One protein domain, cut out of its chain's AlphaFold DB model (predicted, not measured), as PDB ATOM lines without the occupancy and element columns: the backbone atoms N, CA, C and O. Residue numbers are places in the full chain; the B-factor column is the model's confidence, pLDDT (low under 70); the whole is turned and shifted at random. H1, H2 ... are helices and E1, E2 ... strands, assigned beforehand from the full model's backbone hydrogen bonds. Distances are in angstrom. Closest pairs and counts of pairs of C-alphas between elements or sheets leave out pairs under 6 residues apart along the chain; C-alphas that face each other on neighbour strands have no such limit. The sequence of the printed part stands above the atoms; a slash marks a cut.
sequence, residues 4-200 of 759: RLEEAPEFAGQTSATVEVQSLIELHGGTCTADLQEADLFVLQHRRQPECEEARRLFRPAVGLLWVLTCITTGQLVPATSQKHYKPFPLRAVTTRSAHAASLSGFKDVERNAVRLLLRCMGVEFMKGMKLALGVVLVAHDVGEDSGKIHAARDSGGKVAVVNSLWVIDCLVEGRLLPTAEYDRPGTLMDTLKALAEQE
ATOM      1  N   ARG A   4     -23.386 -23.508  34.143       49.53
ATOM      2  CA  ARG A   4     -22.773 -24.812  33.820       49.53
ATOM      3  C   ARG A   4     -23.483 -25.996  34.489       49.53
ATOM      4  O   ARG A   4     -23.330 -27.128  34.041       49.53
ATOM      5  N   LEU A   5     -24.263 -25.742  35.544       49.94
ATOM      6  CA  LEU A   5     -25.142 -26.716  36.200       49.94
ATOM      7  C   LEU A   5     -26.583 -26.670  35.657       49.94
ATOM      8  O   LEU A   5     -27.379 -27.556  35.962       49.94
ATOM      9  N   GLU A   6     -26.915 -25.668  34.838       52.38
ATOM     10  CA  GLU A   6     -28.195 -25.556  34.126       52.38
ATOM     11  C   GLU A   6     -28.106 -26.102  32.686       52.38
ATOM     12  O   GLU A   6     -29.065 -26.692  32.196       52.38
ATOM     13  N   GLU A   7     -26.947 -25.967  32.033       44.16
ATOM     14  CA  GLU A   7     -26.673 -26.416  30.657       44.16
ATOM     15  C   GLU A   7     -26.189 -27.876  30.550       44.16
ATOM     16  O   GLU A   7     -26.063 -28.410  29.446       44.16
ATOM     17  N   ALA A   8     -25.907 -28.547  31.672       45.69
ATOM     18  CA  ALA A   8     -25.445 -29.934  31.652       45.69
ATOM     19  C   ALA A   8     -26.524 -30.861  31.038       45.69
ATOM     20  O   ALA A   8     -27.672 -30.850  31.494       45.69
ATOM     21  N   PRO A   9     -26.185 -31.707  30.041       45.56
ATOM     22  CA  PRO A   9     -27.176 -32.430  29.233       45.56
ATOM     23  C   PRO A   9     -28.022 -33.434  30.032       45.56
ATOM     24  O   PRO A   9     -29.107 -33.804  29.597       45.56
ATOM     25  N   GLU A  10     -27.561 -33.835  31.218       44.09
ATOM     26  CA  GLU A  10     -28.269 -34.722  32.149       44.09
ATOM     27  C   GLU A  10     -29.494 -34.056  32.814       44.09
ATOM     28  O   GLU A  10     -30.358 -34.754  33.343       44.09
ATOM     29  N   PHE A  11     -29.611 -32.722  32.749       48.88
ATOM     30  CA  PHE A  11     -30.769 -31.955  33.236       48.88
ATOM     31  C   PHE A  11     -31.601 -31.318  32.110       48.88
ATOM     32  O   PHE A  11     -32.543 -30.571  32.388       48.88
ATOM     33  N   ALA A  12     -31.293 -31.611  30.841       39.53
ATOM     34  CA  ALA A  12     -31.991 -31.039  29.693       39.53
ATOM     35  C   ALA A  12     -33.502 -31.354  29.733       39.53
ATOM     36  O   ALA A  12     -33.914 -32.511  29.739       39.53
ATOM     37  N   GLY A  13     -34.332 -30.306  29.755       45.62
ATOM     38  CA  GLY A  13     -35.794 -30.411  29.855       45.62
ATOM     39  C   GLY A  13     -36.367 -30.224  31.267       45.62
ATOM     40  O   GLY A  13     -37.582 -30.090  31.401       45.62
ATOM     41  N   GLN A  14     -35.532 -30.151  32.308       51.12
ATOM     42  CA  GLN A  14     -35.960 -29.744  33.652       51.12
ATOM     43  C   GLN A  14     -35.943 -28.213  33.786       51.12
ATOM     44  O   GLN A  14     -35.156 -27.528  33.132       51.12
ATOM     45  N   THR A  15     -36.786 -27.657  34.658       54.38
ATOM     46  CA  THR A  15     -36.757 -26.221  34.978       54.38
ATOM     47  C   THR A  15     -35.408 -25.833  35.591       54.38
ATOM     48  O   THR A  15     -34.759 -26.634  36.267       54.38
ATOM     49  N   SER A  16     -34.952 -24.607  35.334       65.44
ATOM     50  CA  SER A  16     -33.748 -24.054  35.958       65.44
ATOM     51  C   SER A  16     -33.919 -23.971  37.478       65.44
ATOM     52  O   SER A  16     -34.918 -23.447  37.972       65.44
ATOM     53  N   ALA A  17     -32.908 -24.423  38.224       66.75
ATOM     54  CA  ALA A  17     -32.886 -24.300  39.679       66.75
ATOM     55  C   ALA A  17     -32.858 -22.824  40.145       66.75
ATOM     56  O   ALA A  17     -33.300 -22.525  41.252       66.75
ATOM     57  N   THR A  18     -32.406 -21.887  39.297       73.69
ATOM     58  CA  THR A  18     -32.554 -20.440  39.543       73.69
ATOM     59  C   THR A  18     -34.023 -20.027  39.501       73.69
ATOM     60  O   THR A  18     -34.498 -19.366  40.421       73.69
ATOM     61  N   VAL A  19     -34.764 -20.463  38.476       76.19
ATOM     62  CA  VAL A  19     -36.193 -20.144  38.305       76.19
ATOM     63  C   VAL A  19     -37.042 -20.760  39.423       76.19
ATOM     64  O   VAL A  19     -37.960 -20.108  39.916       76.19
ATOM     65  N   GLU A  20     -36.711 -21.978  39.866       74.38
ATOM     66  CA  GLU A  20     -37.351 -22.633  41.016       74.38
ATOM     67  C   GLU A  20     -37.180 -21.814  42.310       74.38
ATOM     68  O   GLU A  20     -38.161 -21.583  43.019       74.38
ATOM     69  N   VAL A  21     -35.971 -21.311  42.597       81.12
ATOM     70  CA  VAL A  21     -35.702 -20.481  43.790       81.12
ATOM     71  C   VAL A  21     -36.315 -19.083  43.677       81.12
ATOM     72  O   VAL A  21     -36.890 -18.604  44.651       81.12
ATOM     73  N   GLN A  22     -36.266 -18.448  42.503       82.81
ATOM     74  CA  GLN A  22     -36.926 -17.160  42.262       82.81
ATOM     75  C   GLN A  22     -38.441 -17.262  42.497       82.81
ATOM     76  O   GLN A  22     -38.996 -16.507  43.293       82.81
ATOM     77  N   SER A  23     -39.093 -18.256  41.882       77.88
ATOM     78  CA  SER A  23     -40.535 -18.490  42.046       77.88
ATOM     79  C   SER A  23     -40.904 -18.780  43.506       77.88
ATOM     80  O   SER A  23     -41.968 -18.378  43.972       77.88
ATOM     81  N   LEU A  24     -40.019 -19.453  44.251       80.62
ATOM     82  CA  LEU A  24     -40.194 -19.721  45.676       80.62
ATOM     83  C   LEU A  24     -40.094 -18.446  46.538       80.62
ATOM     84  O   LEU A  24     -40.840 -18.325  47.508       80.62
ATOM     85  N   ILE A  25     -39.215 -17.498  46.196       85.50
ATOM     86  CA  ILE A  25     -39.069 -16.209  46.900       85.50
ATOM     87  C   ILE A  25     -40.268 -15.293  46.612       85.50
ATOM     88  O   ILE A  25     -40.883 -14.770  47.545       85.50
ATOM     89  N   GLU A  26     -40.636 -15.142  45.338       85.81
ATOM     90  CA  GLU A  26     -41.747 -14.287  44.891       85.81
ATOM     91  C   GLU A  26     -43.087 -14.714  45.509       85.81
ATOM     92  O   GLU A  26     -43.861 -13.887  45.992       85.81
ATOM     93  N   LEU A  27     -43.329 -16.025  45.596       77.75
ATOM     94  CA  LEU A  27     -44.535 -16.597  46.195       77.75
ATOM     95  C   LEU A  27     -44.712 -16.272  47.691       77.75
ATOM     96  O   LEU A  27     -45.844 -16.225  48.181       77.75
ATOM     97  N   HIS A  28     -43.613 -16.034  48.411       79.62
ATOM     98  CA  HIS A  28     -43.623 -15.653  49.827       79.62
ATOM     99  C   HIS A  28     -43.552 -14.132  50.042       79.62
ATOM    100  O   HIS A  28     -43.355 -13.678  51.167       79.62
ATOM    101  N   GLY A  29     -43.760 -13.338  48.985       80.94
ATOM    102  CA  GLY A  29     -43.810 -11.876  49.053       80.94
ATOM    103  C   GLY A  29     -42.447 -11.185  48.969       80.94
ATOM    104  O   GLY A  29     -42.375  -9.981  49.205       80.94
ATOM    105  N   GLY A  30     -41.380 -11.917  48.634       85.12
ATOM    106  CA  GLY A  30     -40.121 -11.307  48.209       85.12
ATOM    107  C   GLY A  30     -40.204 -10.778  46.774       85.12
ATOM    108  O   GLY A  30     -41.119 -11.107  46.024       85.12
ATOM    109  N   THR A  31     -39.221  -9.977  46.370       86.88
ATOM    110  CA  THR A  31     -39.098  -9.469  44.995       86.88
ATOM    111  C   THR A  31     -37.689  -9.717  44.480       86.88
ATOM    112  O   THR A  31     -36.725  -9.219  45.061       86.88
ATOM    113  N   CYS A  32     -37.558 -10.466  43.388       89.00
ATOM    114  CA  CYS A  32     -36.281 -10.659  42.711       89.00
ATOM    115  C   CYS A  32     -36.073  -9.559  41.657       89.00
ATOM    116  O   CYS A  32     -36.926  -9.350  40.799       89.00
ATOM    117  N   THR A  33     -34.934  -8.868  41.719       85.62
ATOM    118  CA  THR A  33     -34.495  -7.881  40.717       85.62
ATOM    119  C   THR A  33     -33.252  -8.390  39.985       85.62
ATOM    120  O   THR A  33     -32.518  -9.234  40.502       85.62
ATOM    121  N   ALA A  34     -33.035  -7.890  38.769       81.56
ATOM    122  CA  ALA A  34     -31.807  -8.105  38.006       81.56
ATOM    123  C   ALA A  34     -30.782  -6.970  38.206       81.56
ATOM    124  O   ALA A  34     -29.635  -7.118  37.787       81.56
ATOM    125  N   ASP A  35     -31.174  -5.853  38.835       84.62
ATOM    126  CA  ASP A  35     -30.242  -4.791  39.216       84.62
ATOM    127  C   ASP A  35     -29.617  -5.107  40.581       84.62
ATOM    128  O   ASP A  35     -30.291  -5.174  41.610       84.62
ATOM    129  N   LEU A  36     -28.298  -5.301  40.588       84.19
ATOM    130  CA  LEU A  36     -27.542  -5.646  41.790       84.19
ATOM    131  C   LEU A  36     -27.484  -4.490  42.808       84.19
ATOM    132  O   LEU A  36     -27.218  -4.743  43.979       84.19
ATOM    133  N   GLN A  37     -27.740  -3.240  42.403       84.62
ATOM    134  CA  GLN A  37     -27.746  -2.080  43.305       84.62
ATOM    135  C   GLN A  37     -29.086  -1.900  44.034       84.62
ATOM    136  O   GLN A  37     -29.106  -1.392  45.156       84.62
ATOM    137  N   GLU A  38     -30.192  -2.353  43.436       85.44
ATOM    138  CA  GLU A  38     -31.514  -2.383  44.081       85.44
ATOM    139  C   GLU A  38     -31.668  -3.560  45.065       85.44
ATOM    140  O   GLU A  38     -32.593  -3.576  45.877       85.44
ATOM    141  N   ALA A  39     -30.774  -4.552  45.016       86.00
ATOM    142  CA  ALA A  39     -30.855  -5.751  45.840       86.00
ATOM    143  C   ALA A  39     -30.460  -5.497  47.311       86.00
ATOM    144  O   ALA A  39     -29.304  -5.219  47.636       86.00
ATOM    145  N   ASP A  40     -31.404  -5.694  48.237       86.12
ATOM    146  CA  ASP A  40     -31.113  -5.700  49.679       86.12
ATOM    147  C   ASP A  40     -30.317  -6.936  50.143       86.12
ATOM    148  O   ASP A  40     -29.668  -6.903  51.192       86.12
ATOM    149  N   LEU A  41     -30.381  -8.023  49.366       90.00
ATOM    150  CA  LEU A  41     -29.931  -9.370  49.710       90.00
ATOM    151  C   LEU A  41     -29.480 -10.121  48.450       90.00
ATOM    152  O   LEU A  41     -30.180 -10.112  47.440       90.00
ATOM    153  N   PHE A  42     -28.372 -10.857  48.539       90.12
ATOM    154  CA  PHE A  42     -27.855 -11.682  47.447       90.12
ATOM    155  C   PHE A  42     -28.071 -13.171  47.750       90.12
ATOM    156  O   PHE A  42     -27.368 -13.749  48.577       90.12
ATOM    157  N   VAL A  43     -29.030 -13.816  47.079       90.31
ATOM    158  CA  VAL A  43     -29.265 -15.268  47.200       90.31
ATOM    159  C   VAL A  43     -28.395 -16.007  46.182       90.31
ATOM    160  O   VAL A  43     -28.683 -16.000  44.986       90.31
ATOM    161  N   LEU A  44     -27.316 -16.639  46.648       87.50
ATOM    162  CA  LEU A  44     -26.275 -17.235  45.806       87.50
ATOM    163  C   LEU A  44     -26.145 -18.745  46.034       87.50
ATOM    164  O   LEU A  44     -26.313 -19.257  47.140       87.50
ATOM    165  N   GLN A  45     -25.770 -19.466  44.980       80.50
ATOM    166  CA  GLN A  45     -25.497 -20.897  45.045       80.50
ATOM    167  C   GLN A  45     -24.173 -21.178  45.754       80.50
ATOM    168  O   GLN A  45     -24.114 -22.036  46.636       80.50
ATOM    169  N   HIS A  46     -23.106 -20.474  45.356       85.31
ATOM    170  CA  HIS A  46     -21.756 -20.764  45.825       85.31
ATOM    171  C   HIS A  46     -20.874 -19.525  46.020       85.31
ATOM    172  O   HIS A  46     -20.970 -18.542  45.289       85.31
ATOM    173  N   ARG A  47     -19.923 -19.603  46.959       85.25
ATOM    174  CA  ARG A  47     -19.078 -18.462  47.390       85.25
ATOM    175  C   ARG A  47     -18.141 -17.883  46.321       85.25
ATOM    176  O   ARG A  47     -17.653 -16.777  46.494       85.25
ATOM    177  N   ARG A  48     -17.878 -18.618  45.232       83.56
ATOM    178  CA  ARG A  48     -17.058 -18.168  44.084       83.56
ATOM    179  C   ARG A  48     -17.894 -17.636  42.899       83.56
ATOM    180  O   ARG A  48     -17.473 -17.747  41.755       83.56
ATOM    181  N   GLN A  49     -19.115 -17.156  43.156       83.00
ATOM    182  CA  GLN A  49     -19.943 -16.455  42.160       83.00
ATOM    183  C   GLN A  49     -19.482 -14.991  42.031       83.00
ATOM    184  O   GLN A  49     -19.163 -14.401  43.066       83.00
ATOM    185  N   PRO A  50     -19.483 -14.371  40.834       82.88
ATOM    186  CA  PRO A  50     -19.101 -12.961  40.678       82.88
ATOM    187  C   PRO A  50     -20.045 -12.021  41.444       82.88
ATOM    188  O   PRO A  50     -19.606 -11.026  42.017       82.88
ATOM    189  N   GLU A  51     -21.323 -12.381  41.578       85.44
ATOM    190  CA  GLU A  51     -22.290 -11.630  42.383       85.44
ATOM    191  C   GLU A  51     -21.934 -11.636  43.885       85.44
ATOM    192  O   GLU A  51     -22.373 -10.761  44.624       85.44
ATOM    193  N   CYS A  52     -21.098 -12.577  44.352       83.62
ATOM    194  CA  CYS A  52     -20.589 -12.593  45.727       83.62
ATOM    195  C   CYS A  52     -19.519 -11.516  45.977       83.62
ATOM    196  O   CYS A  52     -19.315 -11.108  47.122       83.62
ATOM    197  N   GLU A  53     -18.822 -11.059  44.933       82.88
ATOM    198  CA  GLU A  53     -17.860  -9.956  45.024       82.88
ATOM    199  C   GLU A  53     -18.591  -8.607  45.002       82.88
ATOM    200  O   GLU A  53     -18.295  -7.740  45.826       82.88
ATOM    201  N   GLU A  54     -19.622  -8.469  44.163       83.69
ATOM    202  CA  GLU A  54     -20.466  -7.267  44.140       83.69
ATOM    203  C   GLU A  54     -21.287  -7.113  45.433       83.69
ATOM    204  O   GLU A  54     -21.330  -6.021  45.996       83.69
ATOM    205  N   ALA A  55     -21.832  -8.203  45.993       86.25
ATOM    206  CA  ALA A  55     -22.488  -8.194  47.307       86.25
ATOM    207  C   ALA A  55     -21.576  -7.628  48.411       86.25
ATOM    208  O   ALA A  55     -21.985  -6.769  49.194       86.25
ATOM    209  N   ARG A  56     -20.306  -8.066  48.436       84.38
ATOM    210  CA  ARG A  56     -19.282  -7.564  49.368       84.38
ATOM    211  C   ARG A  56     -18.971  -6.085  49.124       84.38
ATOM    212  O   ARG A  56     -18.897  -5.327  50.086       84.38
ATOM    213  N   ARG A  57     -18.830  -5.662  47.862       86.50
ATOM    214  CA  ARG A  57     -18.587  -4.259  47.469       86.50
ATOM    215  C   ARG A  57     -19.741  -3.323  47.851       86.50
ATOM    216  O   ARG A  57     -19.491  -2.171  48.194       86.50
ATOM    217  N   LEU A  58     -20.980  -3.811  47.807       86.50
ATOM    218  CA  LEU A  58     -22.190  -3.078  48.195       86.50
ATOM    219  C   LEU A  58     -22.536  -3.219  49.692       86.50
ATOM    220  O   LEU A  58     -23.549  -2.680  50.131       86.50
ATOM    221  N   PHE A  59     -21.711  -3.927  50.475       85.75
ATOM    222  CA  PHE A  59     -21.939  -4.236  51.894       85.75
ATOM    223  C   PHE A  59     -23.306  -4.899  52.171       85.75
ATOM    224  O   PHE A  59     -23.925  -4.672  53.212       85.75
ATOM    225  N   ARG A  60     -23.789  -5.730  51.237       87.38
ATOM    226  CA  ARG A  60     -25.058  -6.465  51.351       87.38
ATOM    227  C   ARG A  60     -24.827  -7.937  51.728       87.38
ATOM    228  O   ARG A  60     -23.841  -8.528  51.282       87.38
ATOM    229  N   PRO A  61     -25.716  -8.568  52.520       88.56
ATOM    230  CA  PRO A  61     -25.554  -9.971  52.888       88.56
ATOM    231  C   PRO A  61     -25.686 -10.905  51.679       88.56
ATOM    232  O   PRO A  61     -26.610 -10.772  50.874       88.56
ATOM    233  N   ALA A  62     -24.794 -11.894  51.598       90.06
ATOM    234  CA  ALA A  62     -24.873 -12.995  50.645       90.06
ATOM    235  C   ALA A  62     -25.266 -14.288  51.376       90.06
ATOM    236  O   ALA A  62     -24.564 -14.714  52.297       90.06
ATOM    237  N   VAL A  63     -26.369 -14.915  50.961       92.12
ATOM    238  CA  VAL A  63     -26.974 -16.086  51.617       92.12
ATOM    239  C   VAL A  63     -27.187 -17.252  50.653       92.12
ATOM    240  O   VAL A  63     -27.356 -17.062  49.452       92.12
ATOM    241  N   GLY A  64     -27.179 -18.475  51.180       89.94
ATOM    242  CA  GLY A  64     -27.470 -19.706  50.450       89.94
ATOM    243  C   GLY A  64     -28.942 -20.124  50.508       89.94
ATOM    244  O   GLY A  64     -29.727 -19.631  51.321       89.94
ATOM    245  N   LEU A  65     -29.300 -21.119  49.689       88.12
ATOM    246  CA  LEU A  65     -30.641 -21.722  49.627       88.12
ATOM    247  C   LEU A  65     -31.204 -22.116  51.006       88.12
ATOM    248  O   LEU A  65     -32.400 -21.971  51.249       88.12
ATOM    249  N   LEU A  66     -30.355 -22.600  51.914       90.06
ATOM    250  CA  LEU A  66     -30.793 -23.087  53.221       90.06
ATOM    251  C   LEU A  66     -31.390 -21.970  54.098       90.06
ATOM    252  O   LEU A  66     -32.362 -22.216  54.804       90.06
ATOM    253  N   TRP A  67     -30.892 -20.732  53.985       91.38
ATOM    254  CA  TRP A  67     -31.475 -19.562  54.657       91.38
ATOM    255  C   TRP A  67     -32.879 -19.239  54.125       91.38
ATOM    256  O   TRP A  67     -33.792 -18.968  54.906       91.38
ATOM    257  N   VAL A  68     -33.077 -19.338  52.802       89.81
ATOM    258  CA  VAL A  68     -34.386 -19.127  52.153       89.81
ATOM    259  C   VAL A  68     -35.388 -20.178  52.638       89.81
ATOM    260  O   VAL A  68     -36.498 -19.836  53.045       89.81
ATOM    261  N   LEU A  69     -34.976 -21.452  52.672       88.38
ATOM    262  CA  LEU A  69     -35.794 -22.551  53.192       88.38
ATOM    263  C   LEU A  69     -36.133 -22.370  54.680       88.38
ATOM    264  O   LEU A  69     -37.278 -22.626  55.063       88.38
ATOM    265  N   THR A  70     -35.200 -21.885  55.510       89.69
ATOM    266  CA  THR A  70     -35.502 -21.558  56.911       89.69
ATOM    267  C   THR A  70     -36.529 -20.433  57.019       89.69
ATOM    268  O   THR A  70     -37.517 -20.611  57.726       89.69
ATOM    269  N   CYS A  71     -36.352 -19.304  56.322       88.75
ATOM    270  CA  CYS A  71     -37.268 -18.159  56.436       88.75
ATOM    271  C   CYS A  71     -38.710 -18.517  56.038       88.75
ATOM    272  O   CYS A  71     -39.676 -18.065  56.653       88.75
ATOM    273  N   ILE A  72     -38.854 -19.384  55.034       86.06
ATOM    274  CA  ILE A  72     -40.142 -19.934  54.599       86.06
ATOM    275  C   ILE A  72     -40.711 -20.916  55.639       86.06
ATOM    276  O   ILE A  72     -41.907 -20.902  55.918       86.06
ATOM    277  N   THR A  73     -39.856 -21.729  56.268       83.75
ATOM    278  CA  THR A  73     -40.232 -22.696  57.316       83.75
ATOM    279  C   THR A  73     -40.681 -22.035  58.619       83.75
ATOM    280  O   THR A  73     -41.604 -22.524  59.270       83.75
ATOM    281  N   THR A  74     -40.060 -20.923  59.013       83.94
ATOM    282  CA  THR A  74     -40.442 -20.150  60.206       83.94
ATOM    283  C   THR A  74     -41.584 -19.169  59.936       83.94
ATOM    284  O   THR A  74     -42.238 -18.724  60.879       83.94
ATOM    285  N   GLY A  75     -41.819 -18.806  58.670       83.81
ATOM    286  CA  GLY A  75     -42.684 -17.687  58.294       83.81
ATOM    287  C   GLY A  75     -42.119 -16.327  58.726       83.81
ATOM    288  O   GLY A  75     -42.886 -15.388  58.939       83.81
ATOM    289  N   GLN A  76     -40.800 -16.226  58.923       85.00
ATOM    290  CA  GLN A  76     -40.116 -15.042  59.447       85.00
ATOM    291  C   GLN A  76     -38.773 -14.821  58.750       85.00
ATOM    292  O   GLN A  76     -38.033 -15.766  58.490       85.00
ATOM    293  N   LEU A  77     -38.424 -13.556  58.511       85.69
ATOM    294  CA  LEU A  77     -37.122 -13.176  57.965       85.69
ATOM    295  C   LEU A  77     -36.030 -13.372  59.031       85.69
ATOM    296  O   LEU A  77     -35.853 -12.533  59.915       85.69
ATOM    297  N   VAL A  78     -35.318 -14.498  58.969       86.06
ATOM    298  CA  VAL A  78     -34.192 -14.802  59.865       86.06
ATOM    299  C   VAL A  78     -33.013 -13.879  59.521       86.06
ATOM    300  O   VAL A  78     -32.763 -13.654  58.335       86.06
ATOM    301  N   PRO A  79     -32.259 -13.340  60.500       83.94
ATOM    302  CA  PRO A  79     -31.090 -12.510  60.216       83.94
ATOM    303  C   PRO A  79     -30.122 -13.174  59.227       83.94
ATOM    304  O   PRO A  79     -29.795 -14.353  59.360       83.94
ATOM    305  N   ALA A  80     -29.645 -12.416  58.237       78.62
ATOM    306  CA  ALA A  80     -28.654 -12.872  57.258       78.62
ATOM    307  C   ALA A  80     -27.241 -12.866  57.881       78.62
ATOM    308  O   ALA A  80     -26.383 -12.051  57.547       78.62
ATOM    309  N   THR A  81     -27.060 -13.733  58.876       68.56
ATOM    310  CA  THR A  81     -25.912 -13.791  59.788       68.56
ATOM    311  C   THR A  81     -24.770 -14.666  59.250       68.56
ATOM    312  O   THR A  81     -24.927 -15.440  58.307       68.56
ATOM    313  N   SER A  82     -23.593 -14.558  59.875       62.12
ATOM    314  CA  SER A  82     -22.371 -15.297  59.527       62.12
ATOM    315  C   SER A  82     -22.422 -16.818  59.760       62.12
ATOM    316  O   SER A  82     -21.399 -17.479  59.557       62.12
ATOM    317  N   GLN A  83     -23.563 -17.403  60.157       78.25
ATOM    318  CA  GLN A  83     -23.704 -18.856  60.307       78.25
ATOM    319  C   GLN A  83     -23.275 -19.623  59.045       78.25
ATOM    320  O   GLN A  83     -23.685 -19.329  57.920       78.25
ATOM    321  N   LYS A  84     -22.489 -20.690  59.250       83.50
ATOM    322  CA  LYS A  84     -21.943 -21.539  58.175       83.50
ATOM    323  C   LYS A  84     -23.033 -22.117  57.261       83.50
ATOM    324  O   LYS A  84     -22.800 -22.233  56.061       83.50
ATOM    325  N   HIS A  85     -24.196 -22.432  57.837       86.81
ATOM    326  CA  HIS A  85     -25.387 -22.964  57.169       86.81
ATOM    327  C   HIS A  85     -26.061 -21.960  56.222       86.81
ATOM    328  O   HIS A  85     -26.659 -22.366  55.228       86.81
ATOM    329  N   TYR A  86     -25.966 -20.659  56.513       90.31
ATOM    330  CA  TYR A  86     -26.634 -19.607  55.744       90.31
ATOM    331  C   TYR A  86     -25.726 -18.902  54.745       90.31
ATOM    332  O   TYR A  86     -26.242 -18.327  53.793       90.31
ATOM    333  N   LYS A  87     -24.397 -19.003  54.872       88.62
ATOM    334  CA  LYS A  87     -23.483 -18.634  53.779       88.62
ATOM    335  C   LYS A  87     -23.741 -19.523  52.537       88.62
ATOM    336  O   LYS A  87     -24.028 -20.709  52.705       88.62
ATOM    337  N   PRO A  88     -23.564 -19.014  51.299       89.88
ATOM    338  CA  PRO A  88     -23.601 -19.824  50.075       89.88
ATOM    339  C   PRO A  88     -22.678 -21.048  50.158       89.88
ATOM    340  O   PRO A  88     -21.688 -21.037  50.901       89.88
ATOM    341  N   PHE A  89     -22.954 -22.103  49.391       88.56
ATOM    342  CA  PHE A  89     -22.203 -23.355  49.504       88.56
ATOM    343  C   PHE A  89     -20.741 -23.213  49.008       88.56
ATOM    344  O   PHE A  89     -20.419 -22.323  48.209       88.56
ATOM    345  N   PRO A  90     -19.800 -24.061  49.465       86.44
ATOM    346  CA  PRO A  90     -18.484 -24.178  48.837       86.44
ATOM    347  C   PRO A  90     -18.631 -24.561  47.355       86.44
ATOM    348  O   PRO A  90     -19.462 -25.404  47.034       86.44
ATOM    349  N   LEU A  91     -17.805 -24.024  46.445       81.88
ATOM    350  CA  LEU A  91     -17.901 -24.364  45.009       81.88
ATOM    351  C   LEU A  91     -17.825 -25.886  44.775       81.88
ATOM    352  O   LEU A  91     -18.637 -26.447  44.043       81.88
ATOM    353  N   ARG A  92     -16.914 -26.564  45.487       78.19
ATOM    354  CA  ARG A  92     -16.754 -28.027  45.467       78.19
ATOM    355  C   ARG A  92     -18.010 -28.815  45.868       78.19
ATOM    356  O   ARG A  92     -18.115 -29.974  45.491       78.19
ATOM    357  N   ALA A  93     -18.949 -28.211  46.599       78.62
ATOM    358  CA  ALA A  93     -20.208 -28.853  46.975       78.62
ATOM    359  C   ALA A  93     -21.141 -29.060  45.778       78.62
ATOM    360  O   ALA A  93     -21.933 -29.996  45.790       78.62
ATOM    361  N   VAL A  94     -21.047 -28.172  44.778       73.69
ATOM    362  CA  VAL A  94     -22.008 -28.087  43.671       73.69
ATOM    363  C   VAL A  94     -21.416 -28.438  42.308       73.69
ATOM    364  O   VAL A  94     -22.162 -28.783  41.399       73.69
ATOM    365  N   THR A  95     -20.088 -28.399  42.154       68.69
ATOM    366  CA  THR A  95     -19.401 -28.817  40.915       68.69
ATOM    367  C   THR A  95     -18.853 -30.245  40.951       68.69
ATOM    368  O   THR A  95     -18.532 -30.797  39.898       68.69
ATOM    369  N   THR A  96     -18.744 -30.876  42.126       69.12
ATOM    370  CA  THR A  96     -18.300 -32.275  42.232       69.12
ATOM    371  C   THR A  96     -19.483 -33.210  41.999       69.12
ATOM    372  O   THR A  96     -20.359 -33.303  42.854       69.12
ATOM    373  N   ARG A  97     -19.503 -33.943  40.877       68.38
ATOM    374  CA  ARG A  97     -20.497 -35.008  40.651       68.38
ATOM    375  C   ARG A  97     -20.424 -36.029  41.789       68.38
ATOM    376  O   ARG A  97     -19.349 -36.561  42.073       68.38
ATOM    377  N   SER A  98     -21.559 -36.332  42.410       74.19
ATOM    378  CA  SER A  98     -21.618 -37.370  43.434       74.19
ATOM    379  C   SER A  98     -21.433 -38.755  42.812       74.19
ATOM    380  O   SER A  98     -21.987 -39.060  41.758       74.19
ATOM    381  N   ALA A  99     -20.700 -39.629  43.505       75.12
ATOM    382  CA  ALA A  99     -20.648 -41.057  43.190       75.12
ATOM    383  C   ALA A  99     -21.913 -41.820  43.644       75.12
ATOM    384  O   ALA A  99     -22.004 -43.026  43.432       75.12
ATOM    385  N   HIS A 100     -22.866 -41.132  44.288       81.38
ATOM    386  CA  HIS A 100     -24.115 -41.707  44.776       81.38
ATOM    387  C   HIS A 100     -25.312 -41.305  43.915       81.38
ATOM    388  O   HIS A 100     -25.405 -40.163  43.459       81.38
ATOM    389  N   ALA A 101     -26.280 -42.215  43.813       85.06
ATOM    390  CA  ALA A 101     -27.634 -41.927  43.351       85.06
ATOM    391  C   ALA A 101     -28.596 -41.941  44.550       85.06
ATOM    392  O   ALA A 101     -28.465 -42.787  45.437       85.06
ATOM    393  N   ALA A 102     -29.572 -41.032  44.598       87.56
ATOM    394  CA  ALA A 102     -30.495 -40.906  45.727       87.56
ATOM    395  C   ALA A 102     -31.952 -41.202  45.360       87.56
ATOM    396  O   ALA A 102     -32.437 -40.815  44.299       87.56
ATOM    397  N   SER A 103     -32.684 -41.825  46.283       88.00
ATOM    398  CA  SER A 103     -34.148 -41.925  46.232       88.00
ATOM    399  C   SER A 103     -34.774 -41.385  47.521       88.00
ATOM    400  O   SER A 103     -34.080 -41.183  48.516       88.00
ATOM    401  N   LEU A 104     -36.086 -41.126  47.494       90.19
ATOM    402  CA  LEU A 104     -36.825 -40.478  48.585       90.19
ATOM    403  C   LEU A 104     -37.936 -41.380  49.157       90.19
ATOM    404  O   LEU A 104     -38.713 -41.992  48.406       90.19
ATOM    405  N   SER A 105     -38.032 -41.406  50.491       88.62
ATOM    406  CA  SER A 105     -39.085 -42.061  51.288       88.62
ATOM    407  C   SER A 105     -39.716 -41.086  52.291       88.62
ATOM    408  O   SER A 105     -39.037 -40.188  52.779       88.62
ATOM    409  N   GLY A 106     -41.005 -41.259  52.600       82.69
ATOM    410  CA  GLY A 106     -41.749 -40.478  53.604       82.69
ATOM    411  C   GLY A 106     -42.082 -39.028  53.222       82.69
ATOM    412  O   GLY A 106     -43.154 -38.533  53.558       82.69
ATOM    413  N   PHE A 107     -41.209 -38.350  52.466       80.12
ATOM    414  CA  PHE A 107     -41.384 -36.937  52.110       80.12
ATOM    415  C   PHE A 107     -42.669 -36.665  51.320       80.12
ATOM    416  O   PHE A 107     -42.893 -37.230  50.240       80.12
ATOM    417  N   LYS A 108     -43.442 -35.708  51.833       72.31
ATOM    418  CA  LYS A 108     -44.660 -35.162  51.230       72.31
ATOM    419  C   LYS A 108     -44.370 -33.819  50.553       72.31
ATOM    420  O   LYS A 108     -43.384 -33.149  50.869       72.31
ATOM    421  N   ASP A 109     -45.222 -33.474  49.594       66.62
ATOM    422  CA  ASP A 109     -45.390 -32.153  48.974       66.62
ATOM    423  C   ASP A 109     -44.123 -31.277  48.875       66.62
ATOM    424  O   ASP A 109     -43.257 -31.509  48.025       66.62
ATOM    425  N   VAL A 110     -44.029 -30.238  49.710       61.59
ATOM    426  CA  VAL A 110     -43.013 -29.180  49.614       61.59
ATOM    427  C   VAL A 110     -41.638 -29.664  50.065       61.59
ATOM    428  O   VAL A 110     -40.647 -29.406  49.381       61.59
ATOM    429  N   GLU A 111     -41.566 -30.423  51.159       73.31
ATOM    430  CA  GLU A 111     -40.304 -30.957  51.684       73.31
ATOM    431  C   GLU A 111     -39.621 -31.877  50.672       73.31
ATOM    432  O   GLU A 111     -38.410 -31.796  50.467       73.31
ATOM    433  N   ARG A 112     -40.402 -32.694  49.954       81.19
ATOM    434  CA  ARG A 112     -39.883 -33.552  48.879       81.19
ATOM    435  C   ARG A 112     -39.210 -32.746  47.767       81.19
ATOM    436  O   ARG A 112     -38.234 -33.209  47.176       81.19
ATOM    437  N   ASN A 113     -39.722 -31.551  47.479       75.50
ATOM    438  CA  ASN A 113     -39.154 -30.654  46.477       75.50
ATOM    439  C   ASN A 113     -37.923 -29.912  47.020       75.50
ATOM    440  O   ASN A 113     -36.923 -29.836  46.313       75.50
ATOM    441  N   ALA A 114     -37.944 -29.468  48.283       78.88
ATOM    442  CA  ALA A 114     -36.787 -28.869  48.950       78.88
ATOM    443  C   ALA A 114     -35.597 -29.847  49.027       78.88
ATOM    444  O   ALA A 114     -34.488 -29.498  48.625       78.88
ATOM    445  N   VAL A 115     -35.823 -31.103  49.439       84.94
ATOM    446  CA  VAL A 115     -34.776 -32.141  49.448       84.94
ATOM    447  C   VAL A 115     -34.315 -32.491  48.029       84.94
ATOM    448  O   VAL A 115     -33.116 -32.663  47.823       84.94
ATOM    449  N   ARG A 116     -35.207 -32.535  47.022       82.44
ATOM    450  CA  ARG A 116     -34.778 -32.727  45.620       82.44
ATOM    451  C   ARG A 116     -33.877 -31.583  45.144       82.44
ATOM    452  O   ARG A 116     -32.870 -31.857  44.500       82.44
ATOM    453  N   LEU A 117     -34.210 -30.334  45.464       79.31
ATOM    454  CA  LEU A 117     -33.410 -29.167  45.089       79.31
ATOM    455  C   LEU A 117     -32.029 -29.195  45.766       79.31
ATOM    456  O   LEU A 117     -31.023 -28.987  45.094       79.31
ATOM    457  N   LEU A 118     -31.959 -29.556  47.052       85.88
ATOM    458  CA  LEU A 118     -30.693 -29.759  47.766       85.88
ATOM    459  C   LEU A 118     -29.859 -30.907  47.153       85.88
ATOM    460  O   LEU A 118     -28.670 -30.730  46.898       85.88
ATOM    461  N   LEU A 119     -30.469 -32.051  46.820       85.38
ATOM    462  CA  LEU A 119     -29.787 -33.159  46.127       85.38
ATOM    463  C   LEU A 119     -29.304 -32.772  44.716       85.38
ATOM    464  O   LEU A 119     -28.214 -33.174  44.308       85.38
ATOM    465  N   ARG A 120     -30.066 -31.944  43.989       78.25
ATOM    466  CA  ARG A 120     -29.649 -31.363  42.701       78.25
ATOM    467  C   ARG A 120     -28.448 -30.432  42.886       78.25
ATOM    468  O   ARG A 120     -27.507 -30.508  42.103       78.25
ATOM    469  N   CYS A 121     -28.422 -29.633  43.956       77.00
ATOM    470  CA  CYS A 121     -27.239 -28.859  44.333       77.00
ATOM    471  C   CYS A 121     -26.030 -29.743  44.688       77.00
ATOM    472  O   CYS A 121     -24.919 -29.288  44.467       77.00
ATOM    473  N   MET A 122     -26.202 -30.978  45.175       80.12
ATOM    474  CA  MET A 122     -25.096 -31.925  45.427       80.12
ATOM    475  C   MET A 122     -24.577 -32.652  44.171       80.12
ATOM    476  O   MET A 122     -23.701 -33.511  44.287       80.12
ATOM    477  N   GLY A 123     -25.152 -32.416  42.984       74.94
ATOM    478  CA  GLY A 123     -24.815 -33.197  41.787       74.94
ATOM    479  C   GLY A 123     -25.108 -34.697  41.946       74.94
ATOM    480  O   GLY A 123     -24.324 -35.530  41.484       74.94
ATOM    481  N   VAL A 124     -26.192 -35.043  42.653       78.56
ATOM    482  CA  VAL A 124     -26.656 -36.421  42.896       78.56
ATOM    483  C   VAL A 124     -27.713 -36.820  41.865       78.56
ATOM    484  O   VAL A 124     -28.672 -36.086  41.634       78.56
ATOM    485  N   GLU A 125     -27.586 -38.017  41.287       74.81
ATOM    486  CA  GLU A 125     -28.605 -38.573  40.387       74.81
ATOM    487  C   GLU A 125     -29.866 -38.959  41.181       74.81
ATOM    488  O   GLU A 125     -29.817 -39.815  42.068       74.81
ATOM    489  N   PHE A 126     -31.011 -38.336  40.885       79.00
ATOM    490  CA  PHE A 126     -32.277 -38.636  41.560       79.00
ATOM    491  C   PHE A 126     -33.034 -39.786  40.877       79.00
ATOM    492  O   PHE A 126     -33.469 -39.670  39.733       79.00
ATOM    493  N   MET A 127     -33.290 -40.866  41.619       78.12
ATOM    494  CA  MET A 127     -34.033 -42.032  41.144       78.12
ATOM    495  C   MET A 127     -35.468 -42.079  41.695       78.12
ATOM    496  O   MET A 127     -35.699 -42.200  42.904       78.12
ATOM    497  N   LYS A 128     -36.452 -42.069  40.782       67.88
ATOM    498  CA  LYS A 128     -37.899 -42.200  41.068       67.88
ATOM    499  C   LYS A 128     -38.231 -43.516  41.797       67.88
ATOM    500  O   LYS A 128     -38.975 -43.503  42.777       67.88
ATOM    501  N   GLY A 129     -37.643 -44.628  41.343       67.56
ATOM    502  CA  GLY A 129     -37.668 -45.938  42.003       67.56
ATOM    503  C   GLY A 129     -36.326 -46.264  42.666       67.56
ATOM    504  O   GLY A 129     -35.280 -45.815  42.203       67.56
ATOM    505  N   MET A 130     -36.338 -47.044  43.746       73.69
ATOM    506  CA  MET A 130     -35.124 -47.399  44.490       73.69
ATOM    507  C   MET A 130     -34.498 -48.688  43.937       73.69
ATOM    508  O   MET A 130     -35.091 -49.758  44.052       73.69
ATOM    509  N   LYS A 131     -33.289 -48.596  43.371       78.62
ATOM    510  CA  LYS A 131     -32.466 -49.765  43.014       78.62
ATOM    511  C   LYS A 131     -31.732 -50.273  44.263       78.62
ATOM    512  O   LYS A 131     -31.140 -49.472  44.979       78.62
ATOM    513  N   LEU A 132     -31.717 -51.587  44.503       82.44
ATOM    514  CA  LEU A 132     -30.988 -52.205  45.625       82.44
ATOM    515  C   LEU A 132     -29.510 -52.461  45.269       82.44
ATOM    516  O   LEU A 132     -29.053 -53.602  45.221       82.44
ATOM    517  N   ALA A 133     -28.778 -51.387  44.970       79.56
ATOM    518  CA  ALA A 133     -27.400 -51.423  44.477       79.56
ATOM    519  C   ALA A 133     -26.458 -50.568  45.339       79.56
ATOM    520  O   ALA A 133     -26.884 -49.585  45.940       79.56
ATOM    521  N   LEU A 134     -25.172 -50.932  45.361       74.75
ATOM    522  CA  LEU A 134     -24.125 -50.155  46.032       74.75
ATOM    523  C   LEU A 134     -24.033 -48.736  45.451       74.75
ATOM    524  O   LEU A 134     -24.178 -48.538  44.246       74.75
ATOM    525  N   GLY A 135     -23.790 -47.753  46.319       77.12
ATOM    526  CA  GLY A 135     -23.800 -46.330  45.959       77.12
ATOM    527  C   GLY A 135     -25.195 -45.693  45.947       77.12
ATOM    528  O   GLY A 135     -25.308 -44.496  45.690       77.12
ATOM    529  N   VAL A 136     -26.261 -46.439  46.255       82.62
ATOM    530  CA  VAL A 136     -27.607 -45.868  46.400       82.62
ATOM    531  C   VAL A 136     -27.847 -45.401  47.837       82.62
ATOM    532  O   VAL A 136     -27.614 -46.137  48.797       82.62
ATOM    533  N   VAL A 137     -28.359 -44.178  47.978       86.81
ATOM    534  CA  VAL A 137     -28.757 -43.581  49.259       86.81
ATOM    535  C   VAL A 137     -30.270 -43.359  49.268       86.81
ATOM    536  O   VAL A 137     -30.819 -42.657  48.419       86.81
ATOM    537  N   LEU A 138     -30.969 -43.947  50.234       86.19
ATOM    538  CA  LEU A 138     -32.364 -43.634  50.516       86.19
ATOM    539  C   LEU A 138     -32.408 -42.512  51.555       86.19
ATOM    540  O   LEU A 138     -32.176 -42.759  52.737       86.19
ATOM    541  N   VAL A 139     -32.739 -41.294  51.127       89.50
ATOM    542  CA  VAL A 139     -33.065 -40.228  52.081       89.50
ATOM    543  C   VAL A 139     -34.515 -40.430  52.530       89.50
ATOM    544  O   VAL A 139     -35.427 -40.544  51.702       89.50
ATOM    545  N   ALA A 140     -34.733 -40.483  53.838       87.62
ATOM    546  CA  ALA A 140     -36.038 -40.609  54.467       87.62
ATOM    547  C   ALA A 140     -36.428 -39.313  55.194       87.62
ATOM    548  O   ALA A 140     -35.570 -38.628  55.748       87.62
ATOM    549  N   HIS A 141     -37.725 -38.997  55.193       84.81
ATOM    550  CA  HIS A 141     -38.296 -37.907  55.993       84.81
ATOM    551  C   HIS A 141     -38.133 -38.178  57.493       84.81
ATOM    552  O   HIS A 141     -37.641 -37.328  58.229       84.81
ATOM    553  N   ASP A 142     -38.476 -39.397  57.911       82.88
ATOM    554  CA  ASP A 142     -38.051 -39.974  59.177       82.88
ATOM    555  C   ASP A 142     -37.508 -41.383  58.906       82.88
ATOM    556  O   ASP A 142     -38.136 -42.187  58.215       82.88
ATOM    557  N   VAL A 143     -36.322 -41.685  59.434       80.62
ATOM    558  CA  VAL A 143     -35.701 -43.014  59.343       80.62
ATOM    559  C   VAL A 143     -36.405 -44.013  60.282       80.62
ATOM    560  O   VAL A 143     -36.289 -45.228  60.097       80.62
ATOM    561  N   GLY A 144     -37.175 -43.525  61.259       75.56
ATOM    562  CA  GLY A 144     -38.058 -44.324  62.111       75.56
ATOM    563  C   GLY A 144     -39.390 -44.745  61.471       75.56
ATOM    564  O   GLY A 144     -40.100 -45.541  62.075       75.56
ATOM    565  N   GLU A 145     -39.746 -44.244  60.282       78.25
ATOM    566  CA  GLU A 145     -41.040 -44.532  59.641       78.25
ATOM    567  C   GLU A 145     -41.102 -45.952  59.034       78.25
ATOM    568  O   GLU A 145     -40.186 -46.382  58.326       78.25
ATOM    569  N   ASP A 146     -42.226 -46.655  59.228       71.69
ATOM    570  CA  ASP A 146     -42.506 -47.984  58.653       71.69
ATOM    571  C   ASP A 146     -42.839 -47.922  57.146       71.69
ATOM    572  O   ASP A 146     -43.905 -48.309  56.667       71.69
ATOM    573  N   SER A 147     -41.885 -47.432  56.357       81.00
ATOM    574  CA  SER A 147     -41.950 -47.414  54.898       81.00
ATOM    575  C   SER A 147     -41.440 -48.727  54.302       81.00
ATOM    576  O   SER A 147     -40.360 -49.211  54.654       81.00
ATOM    577  N   GLY A 148     -42.152 -49.255  53.303       81.25
ATOM    578  CA  GLY A 148     -41.695 -50.409  52.518       81.25
ATOM    579  C   GLY A 148     -40.368 -50.167  51.779       81.25
ATOM    580  O   GLY A 148     -39.621 -51.113  51.543       81.25
ATOM    581  N   LYS A 149     -40.017 -48.905  51.474       83.31
ATOM    582  CA  LYS A 149     -38.690 -48.564  50.927       83.31
ATOM    583  C   LYS A 149     -37.597 -48.659  51.992       83.31
ATOM    584  O   LYS A 149     -36.506 -49.121  51.688       83.31
ATOM    585  N   ILE A 150     -37.885 -48.238  53.227       86.12
ATOM    586  CA  ILE A 150     -36.923 -48.290  54.338       86.12
ATOM    587  C   ILE A 150     -36.655 -49.747  54.736       86.12
ATOM    588  O   ILE A 150     -35.497 -50.112  54.922       86.12
ATOM    589  N   HIS A 151     -37.691 -50.592  54.758       85.69
ATOM    590  CA  HIS A 151     -37.554 -52.043  54.913       85.69
ATOM    591  C   HIS A 151     -36.673 -52.646  53.809       85.69
ATOM    592  O   HIS A 151     -35.579 -53.118  54.100       85.69
ATOM    593  N   ALA A 152     -37.052 -52.499  52.534       85.25
ATOM    594  CA  ALA A 152     -36.277 -53.049  51.415       85.25
ATOM    595  C   ALA A 152     -34.826 -52.520  51.333       85.25
ATOM    596  O   ALA A 152     -33.943 -53.217  50.832       85.25
ATOM    597  N   ALA A 153     -34.552 -51.306  51.826       86.31
ATOM    598  CA  ALA A 153     -33.196 -50.775  51.946       86.31
ATOM    599  C   ALA A 153     -32.405 -51.438  53.088       86.31
ATOM    600  O   ALA A 153     -31.262 -51.844  52.869       86.31
ATOM    601  N   ARG A 154     -33.002 -51.608  54.277       87.50
ATOM    602  CA  ARG A 154     -32.394 -52.326  55.416       87.50
ATOM    603  C   ARG A 154     -32.123 -53.796  55.074       87.50
ATOM    604  O   ARG A 154     -31.007 -54.274  55.268       87.50
ATOM    605  N   ASP A 155     -33.095 -54.461  54.456       85.62
ATOM    606  CA  ASP A 155     -33.026 -55.866  54.040       85.62
ATOM    607  C   ASP A 155     -32.039 -56.107  52.879       85.62
ATOM    608  O   ASP A 155     -31.674 -57.245  52.590       85.62
ATOM    609  N   SER A 156     -31.542 -55.045  52.227       84.50
ATOM    610  CA  SER A 156     -30.600 -55.141  51.098       84.50
ATOM    611  C   SER A 156     -29.200 -55.663  51.461       84.50
ATOM    612  O   SER A 156     -28.354 -55.800  50.574       84.50
ATOM    613  N   GLY A 157     -28.925 -55.919  52.745       79.62
ATOM    614  CA  GLY A 157     -27.606 -56.332  53.235       79.62
ATOM    615  C   GLY A 157     -26.575 -55.199  53.223       79.62
ATOM    616  O   GLY A 157     -25.391 -55.449  53.015       79.62
ATOM    617  N   GLY A 158     -27.021 -53.949  53.388       80.75
ATOM    618  CA  GLY A 158     -26.156 -52.763  53.363       80.75
ATOM    619  C   GLY A 158     -25.792 -52.256  51.962       80.75
ATOM    620  O   GLY A 158     -24.915 -51.402  51.843       80.75
ATOM    621  N   LYS A 159     -26.455 -52.740  50.899       83.62
ATOM    622  CA  LYS A 159     -26.281 -52.201  49.535       83.62
ATOM    623  C   LYS A 159     -26.797 -50.763  49.435       83.62
ATOM    624  O   LYS A 159     -26.147 -49.932  48.808       83.62
ATOM    625  N   VAL A 160     -27.933 -50.478  50.076       88.00
ATOM    626  CA  VAL A 160     -28.543 -49.142  50.159       88.00
ATOM    627  C   VAL A 160     -28.347 -48.565  51.559       88.00
ATOM    628  O   VAL A 160     -28.752 -49.179  52.542       88.00
ATOM    629  N   ALA A 161     -27.777 -47.363  51.657       89.12
ATOM    630  CA  ALA A 161     -27.706 -46.632  52.922       89.12
ATOM    631  C   ALA A 161     -29.001 -45.839  53.156       89.12
ATOM    632  O   ALA A 161     -29.449 -45.132  52.254       89.12
ATOM    633  N   VAL A 162     -29.587 -45.916  54.354       91.19
ATOM    634  CA  VAL A 162     -30.741 -45.085  54.748       91.19
ATOM    635  C   VAL A 162     -30.246 -43.923  55.604       91.19
ATOM    636  O   VAL A 162     -29.539 -44.153  56.582       91.19
ATOM    637  N   VAL A 163     -30.611 -42.692  55.241       92.31
ATOM    638  CA  VAL A 163     -30.219 -41.463  55.951       92.31
ATOM    639  C   VAL A 163     -31.389 -40.494  56.089       92.31
ATOM    640  O   VAL A 163     -32.329 -40.527  55.296       92.31
ATOM    641  N   ASN A 164     -31.319 -39.594  57.062       91.31
ATOM    642  CA  ASN A 164     -32.227 -38.455  57.188       91.31
ATOM    643  C   ASN A 164     -31.774 -37.233  56.344       91.31
ATOM    644  O   ASN A 164     -30.738 -37.258  55.670       91.31
ATOM    645  N   SER A 165     -32.542 -36.137  56.375       89.31
ATOM    646  CA  SER A 165     -32.235 -34.909  55.618       89.31
ATOM    647  C   SER A 165     -30.951 -34.179  56.038       89.31
ATOM    648  O   SER A 165     -30.408 -33.437  55.217       89.31
ATOM    649  N   LEU A 166     -30.449 -34.374  57.266       88.62
ATOM    650  CA  LEU A 166     -29.229 -33.704  57.742       88.62
ATOM    651  C   LEU A 166     -28.012 -34.101  56.902       88.62
ATOM    652  O   LEU A 166     -27.196 -33.242  56.589       88.62
ATOM    653  N   TRP A 167     -27.931 -35.354  56.434       90.81
ATOM    654  CA  TRP A 167     -26.822 -35.810  55.585       90.81
ATOM    655  C   TRP A 167     -26.676 -34.958  54.317       90.81
ATOM    656  O   TRP A 167     -25.566 -34.605  53.924       90.81
ATOM    657  N   VAL A 168     -27.801 -34.583  53.700       89.69
ATOM    658  CA  VAL A 168     -27.842 -33.745  52.490       89.69
ATOM    659  C   VAL A 168     -27.366 -32.320  52.801       89.69
ATOM    660  O   VAL A 168     -26.578 -31.747  52.050       89.69
ATOM    661  N   ILE A 169     -27.813 -31.759  53.930       89.81
ATOM    662  CA  ILE A 169     -27.435 -30.418  54.395       89.81
ATOM    663  C   ILE A 169     -25.939 -30.358  54.717       89.81
ATOM    664  O   ILE A 169     -25.227 -29.512  54.176       89.81
ATOM    665  N   ASP A 170     -25.444 -31.279  55.537       89.69
ATOM    666  CA  ASP A 170     -24.059 -31.277  56.000       89.69
ATOM    667  C   ASP A 170     -23.085 -31.553  54.842       89.69
ATOM    668  O   ASP A 170     -22.040 -30.906  54.743       89.69
ATOM    669  N   CYS A 171     -23.443 -32.434  53.895       89.31
ATOM    670  CA  CYS A 171     -22.646 -32.647  52.682       89.31
ATOM    671  C   CYS A 171     -22.510 -31.369  51.835       89.31
ATOM    672  O   CYS A 171     -21.428 -31.102  51.302       89.31
ATOM    673  N   LEU A 172     -23.575 -30.563  51.721       88.69
ATOM    674  CA  LEU A 172     -23.544 -29.269  51.028       88.69
ATOM    675  C   LEU A 172     -22.737 -28.216  51.798       88.69
ATOM    676  O   LEU A 172     -21.968 -27.467  51.198       88.69
ATOM    677  N   VAL A 173     -22.886 -28.163  53.123       89.31
ATOM    678  CA  VAL A 173     -22.263 -27.151  53.992       89.31
ATOM    679  C   VAL A 173     -20.762 -27.402  54.196       89.31
ATOM    680  O   VAL A 173     -19.981 -26.446  54.238       89.31
ATOM    681  N   GLU A 174     -20.325 -28.663  54.243       88.94
ATOM    682  CA  GLU A 174     -18.904 -29.036  54.175       88.94
ATOM    683  C   GLU A 174     -18.361 -29.076  52.738       88.94
ATOM    684  O   GLU A 174     -17.149 -28.981  52.513       88.94
ATOM    685  N   GLY A 175     -19.237 -29.229  51.745       86.44
ATOM    686  CA  GLY A 175     -18.876 -29.412  50.342       86.44
ATOM    687  C   GLY A 175     -18.064 -30.677  50.083       86.44
ATOM    688  O   GLY A 175     -17.073 -30.635  49.357       86.44
ATOM    689  N   ARG A 176     -18.441 -31.780  50.729       87.00
ATOM    690  CA  ARG A 176     -17.880 -33.124  50.531       87.00
ATOM    691  C   ARG A 176     -18.910 -34.160  50.968       87.00
ATOM    692  O   ARG A 176     -19.699 -33.893  51.866       87.00
ATOM    693  N   LEU A 177     -18.854 -35.358  50.396       86.75
ATOM    694  CA  LEU A 177     -19.673 -36.474  50.867       86.75
ATOM    695  C   LEU A 177     -19.233 -36.899  52.280       86.75
ATOM    696  O   LEU A 177     -18.035 -36.980  52.574       86.75
ATOM    697  N   LEU A 178     -20.212 -37.153  53.149       89.06
ATOM    698  CA  LEU A 178     -20.024 -37.556  54.544       89.06
ATOM    699  C   LEU A 178     -20.409 -39.032  54.753       89.06
ATOM    700  O   LEU A 178     -21.211 -39.561  53.976       89.06
ATOM    701  N   PRO A 179     -19.880 -39.715  55.787       88.50
ATOM    702  CA  PRO A 179     -20.321 -41.061  56.144       88.50
ATOM    703  C   PRO A 179     -21.825 -41.092  56.436       88.50
ATOM    704  O   PRO A 179     -22.335 -40.269  57.188       88.50
ATOM    705  N   THR A 180     -22.544 -42.053  55.862       88.81
ATOM    706  CA  THR A 180     -24.002 -42.181  56.027       88.81
ATOM    707  C   THR A 180     -24.412 -42.724  57.401       88.81
ATOM    708  O   THR A 180     -25.503 -42.430  57.875       88.81
ATOM    709  N   ALA A 181     -23.527 -43.471  58.070       84.56
ATOM    710  CA  ALA A 181     -23.805 -44.190  59.318       84.56
ATOM    711  C   ALA A 181     -24.092 -43.306  60.551       84.56
ATOM    712  O   ALA A 181     -24.502 -43.823  61.584       84.56
ATOM    713  N   GLU A 182     -23.876 -41.991  60.477       86.38
ATOM    714  CA  GLU A 182     -24.208 -41.059  61.568       86.38
ATOM    715  C   GLU A 182     -25.625 -40.464  61.441       86.38
ATOM    716  O   GLU A 182     -26.099 -39.792  62.362       86.38
ATOM    717  N   TYR A 183     -26.304 -40.747  60.324       89.06
ATOM    718  CA  TYR A 183     -27.560 -40.129  59.884       89.06
ATOM    719  C   TYR A 183     -28.733 -41.121  59.804       89.06
ATOM    720  O   TYR A 183     -29.770 -40.814  59.220       89.06
ATOM    721  N   ASP A 184     -28.585 -42.299  60.411       84.50
ATOM    722  CA  ASP A 184     -29.605 -43.351  60.528       84.50
ATOM    723  C   ASP A 184     -30.677 -43.059  61.601       84.50
ATOM    724  O   ASP A 184     -31.611 -43.838  61.799       84.50
ATOM    725  N   ARG A 185     -30.542 -41.932  62.308       84.75
ATOM    726  CA  ARG A 185     -31.389 -41.527  63.436       84.75
ATOM    727  C   ARG A 185     -32.604 -40.712  62.966       84.75
ATOM    728  O   ARG A 185     -32.489 -39.983  61.976       84.75
ATOM    729  N   PRO A 186     -33.735 -40.753  63.696       80.56
ATOM    730  CA  PRO A 186     -34.873 -39.866  63.451       80.56
ATOM    731  C   PRO A 186     -34.488 -38.381  63.448       80.56
ATOM    732  O   PRO A 186     -33.672 -37.944  64.262       80.56
ATOM    733  N   GLY A 187     -35.095 -37.609  62.546       76.50
ATOM    734  CA  GLY A 187     -34.889 -36.163  62.425       76.50
ATOM    735  C   GLY A 187     -35.305 -35.636  61.052       76.50
ATOM    736  O   GLY A 187     -34.755 -36.057  60.037       76.50
ATOM    737  N   THR A 188     -36.269 -34.715  61.008       83.06
ATOM    738  CA  THR A 188     -36.822 -34.201  59.742       83.06
ATOM    739  C   THR A 188     -36.022 -33.013  59.192       83.06
ATOM    740  O   THR A 188     -35.270 -32.341  59.911       83.06
ATOM    741  N   LEU A 189     -36.236 -32.685  57.909       83.44
ATOM    742  CA  LEU A 189     -35.781 -31.415  57.333       83.44
ATOM    743  C   LEU A 189     -36.332 -30.223  58.133       83.44
ATOM    744  O   LEU A 189     -35.595 -29.301  58.469       83.44
ATOM    745  N   MET A 190     -37.623 -30.249  58.460       83.12
ATOM    746  CA  MET A 190     -38.305 -29.117  59.085       83.12
ATOM    747  C   MET A 190     -37.814 -28.846  60.506       83.12
ATOM    748  O   MET A 190     -37.685 -27.688  60.892       83.12
ATOM    749  N   ASP A 191     -37.509 -29.884  61.281       85.25
ATOM    750  CA  ASP A 191     -36.963 -29.728  62.633       85.25
ATOM    751  C   ASP A 191     -35.512 -29.235  62.599       85.25
ATOM    752  O   ASP A 191     -35.126 -28.411  63.426       85.25
ATOM    753  N   THR A 192     -34.747 -29.629  61.576       84.25
ATOM    754  CA  THR A 192     -33.418 -29.063  61.297       84.25
ATOM    755  C   THR A 192     -33.501 -27.558  61.025       84.25
ATOM    756  O   THR A 192     -32.792 -26.775  61.653       84.25
ATOM    757  N   LEU A 193     -34.394 -27.128  60.125       87.12
ATOM    758  CA  LEU A 193     -34.556 -25.712  59.769       87.12
ATOM    759  C   LEU A 193     -35.032 -24.866  60.965       87.12
ATOM    760  O   LEU A 193     -34.519 -23.768  61.175       87.12
ATOM    761  N   LYS A 194     -35.949 -25.388  61.794       86.75
ATOM    762  CA  LYS A 194     -36.354 -24.749  63.063       86.75
ATOM    763  C   LYS A 194     -35.169 -24.607  64.021       86.75
ATOM    764  O   LYS A 194     -34.919 -23.506  64.501       86.75
ATOM    765  N   ALA A 195     -34.403 -25.676  64.247       85.75
ATOM    766  CA  ALA A 195     -33.251 -25.652  65.148       85.75
ATOM    767  C   ALA A 195     -32.174 -24.647  64.696       85.75
ATOM    768  O   ALA A 195     -31.602 -23.946  65.529       85.75
ATOM    769  N   LEU A 196     -31.937 -24.511  63.386       84.44
ATOM    770  CA  LEU A 196     -31.036 -23.493  62.831       84.44
ATOM    771  C   LEU A 196     -31.558 -22.057  63.048       84.44
ATOM    772  O   LEU A 196     -30.764 -21.146  63.285       84.44
ATOM    773  N   ALA A 197     -32.876 -21.835  63.001       85.62
ATOM    774  CA  ALA A 197     -33.482 -20.540  63.329       85.62
ATOM    775  C   ALA A 197     -33.407 -20.217  64.831       85.62
ATOM    776  O   ALA A 197     -33.073 -19.095  65.209       85.62
ATOM    777  N   GLU A 198     -33.676 -21.199  65.693       85.69
ATOM    778  CA  GLU A 198     -33.583 -21.066  67.153       85.69
ATOM    779  C   GLU A 198     -32.141 -20.787  67.604       85.69
ATOM    780  O   GLU A 198     -31.916 -19.958  68.489       85.69
ATOM    781  N   GLN A 199     -31.152 -21.397  66.941       81.62
ATOM    782  CA  GLN A 199     -29.734 -21.102  67.161       81.62
ATOM    783  C   GLN A 199     -29.362 -19.656  66.784       81.62
ATOM    784  O   GLN A 199     -28.538 -19.065  67.482       81.62
ATOM    785  N   GLU A 200     -29.995 -19.036  65.775       77.12
ATOM    786  CA  GLU A 200     -29.823 -17.589  65.533       77.12
ATOM    787  C   GLU A 200     -30.569 -16.703  66.524       77.12
ATOM    788  O   GLU A 200     -30.049 -15.666  66.932       77.12
TER     789      GLU A 200
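AT A GLANCE: This is residues 4 to 200 of the 759 residues of the protein "BRCT domain-containing protein" of Chlorella sorokiniana (UniProt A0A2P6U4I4). Two lobes lie end to end: one is a small parallel sheet, E1 E2 E3, with H6 over it at the far end and H5 and H7 side by side toward the middle of the domain; the other is looser, with H1, H3 and the far-lying H2, where a long link joins H1 to H2 and a short one joins H2 to H3. H8 crosses H3 near the join. The printed part has 197 residues, with named elements in the order H1 H2 H3 H4 E1 H5 E2 H6 E3 H7 H8; its class is mostly helix, though under half of the residues are in named elements. It is compact, with a radius of gyration of the C-alphas of 17.1 A and spans of 55 by 38 by 27 A.

IN THESE COORDINATES: E1 is residues 101 to 105, 13.9 A long, beginning at C-alpha 101 at (-27.634, -41.927, 43.351); E2 is 136 to 140, 12.8 A; E3 is 160 to 163. H6 is 148 to 154, H5 109 to 121, 19.0 A, H7 165 to 174, 14.6 A, and H4 91 to 95. H3 is 65 to 74, 14.5 A; H2 is 51 to 57; H1 is 17 to 27, 15.4 A, from C-alpha 17 at (-32.886, -24.300, 39.679). H8 is 189 to 200, 17.1 A, ending at C-alpha 200 at (-29.823, -17.589, 65.533).

HOW THE PARTS SIT: E1 and E2 are parallel at 27 degrees, with N 137 and O 101 2.9 A apart; E2 and E3 are parallel at 31 degrees, with N 138 and O 161 2.8 A apart. E1, H5, E2 and E2, H6, E3 are strand-helix-strand units, parallel neighbour strands joined through a helix, the first crossover left-handed and the second right-handed. H6 is on the sheet at a height of 8.9 A. H5 only grazes the sheet with residues 112 to 119. H5 and H7 touch, C-alphas of Leu 119 and Val 168 6.7 A apart, at a shallow tilt of 30 degrees, the same way. H4 touches H7, C-alphas of Ala 93 and Leu 172 being closest at 5.3 A. H3 and H8 touch, C-alphas of Thr 70 and Leu 193 5.1 A apart, about perpendicular at 89 degrees. H1 is close to H3 but not clearly touching, C-alphas of Ile 25 and Val 68 7.6 A apart. H2 touches no helix. Every O i to N i+4 pair is within hydrogen-bond range in H1, H2, H3, H4, H6, H7 and H8; in H5, 8 of 9 are.

THE WHOLE: The two C-alphas farthest apart, Gln 37 and Gly 157, are 55.2 A apart. The printed part has no cut. The links H1 to H2, H3 to H4, H5 to E2 and H7 to H8 are long. Mean pLDDT of the printed part is 80.8; 23 residues are under 70, among them 4 to 17.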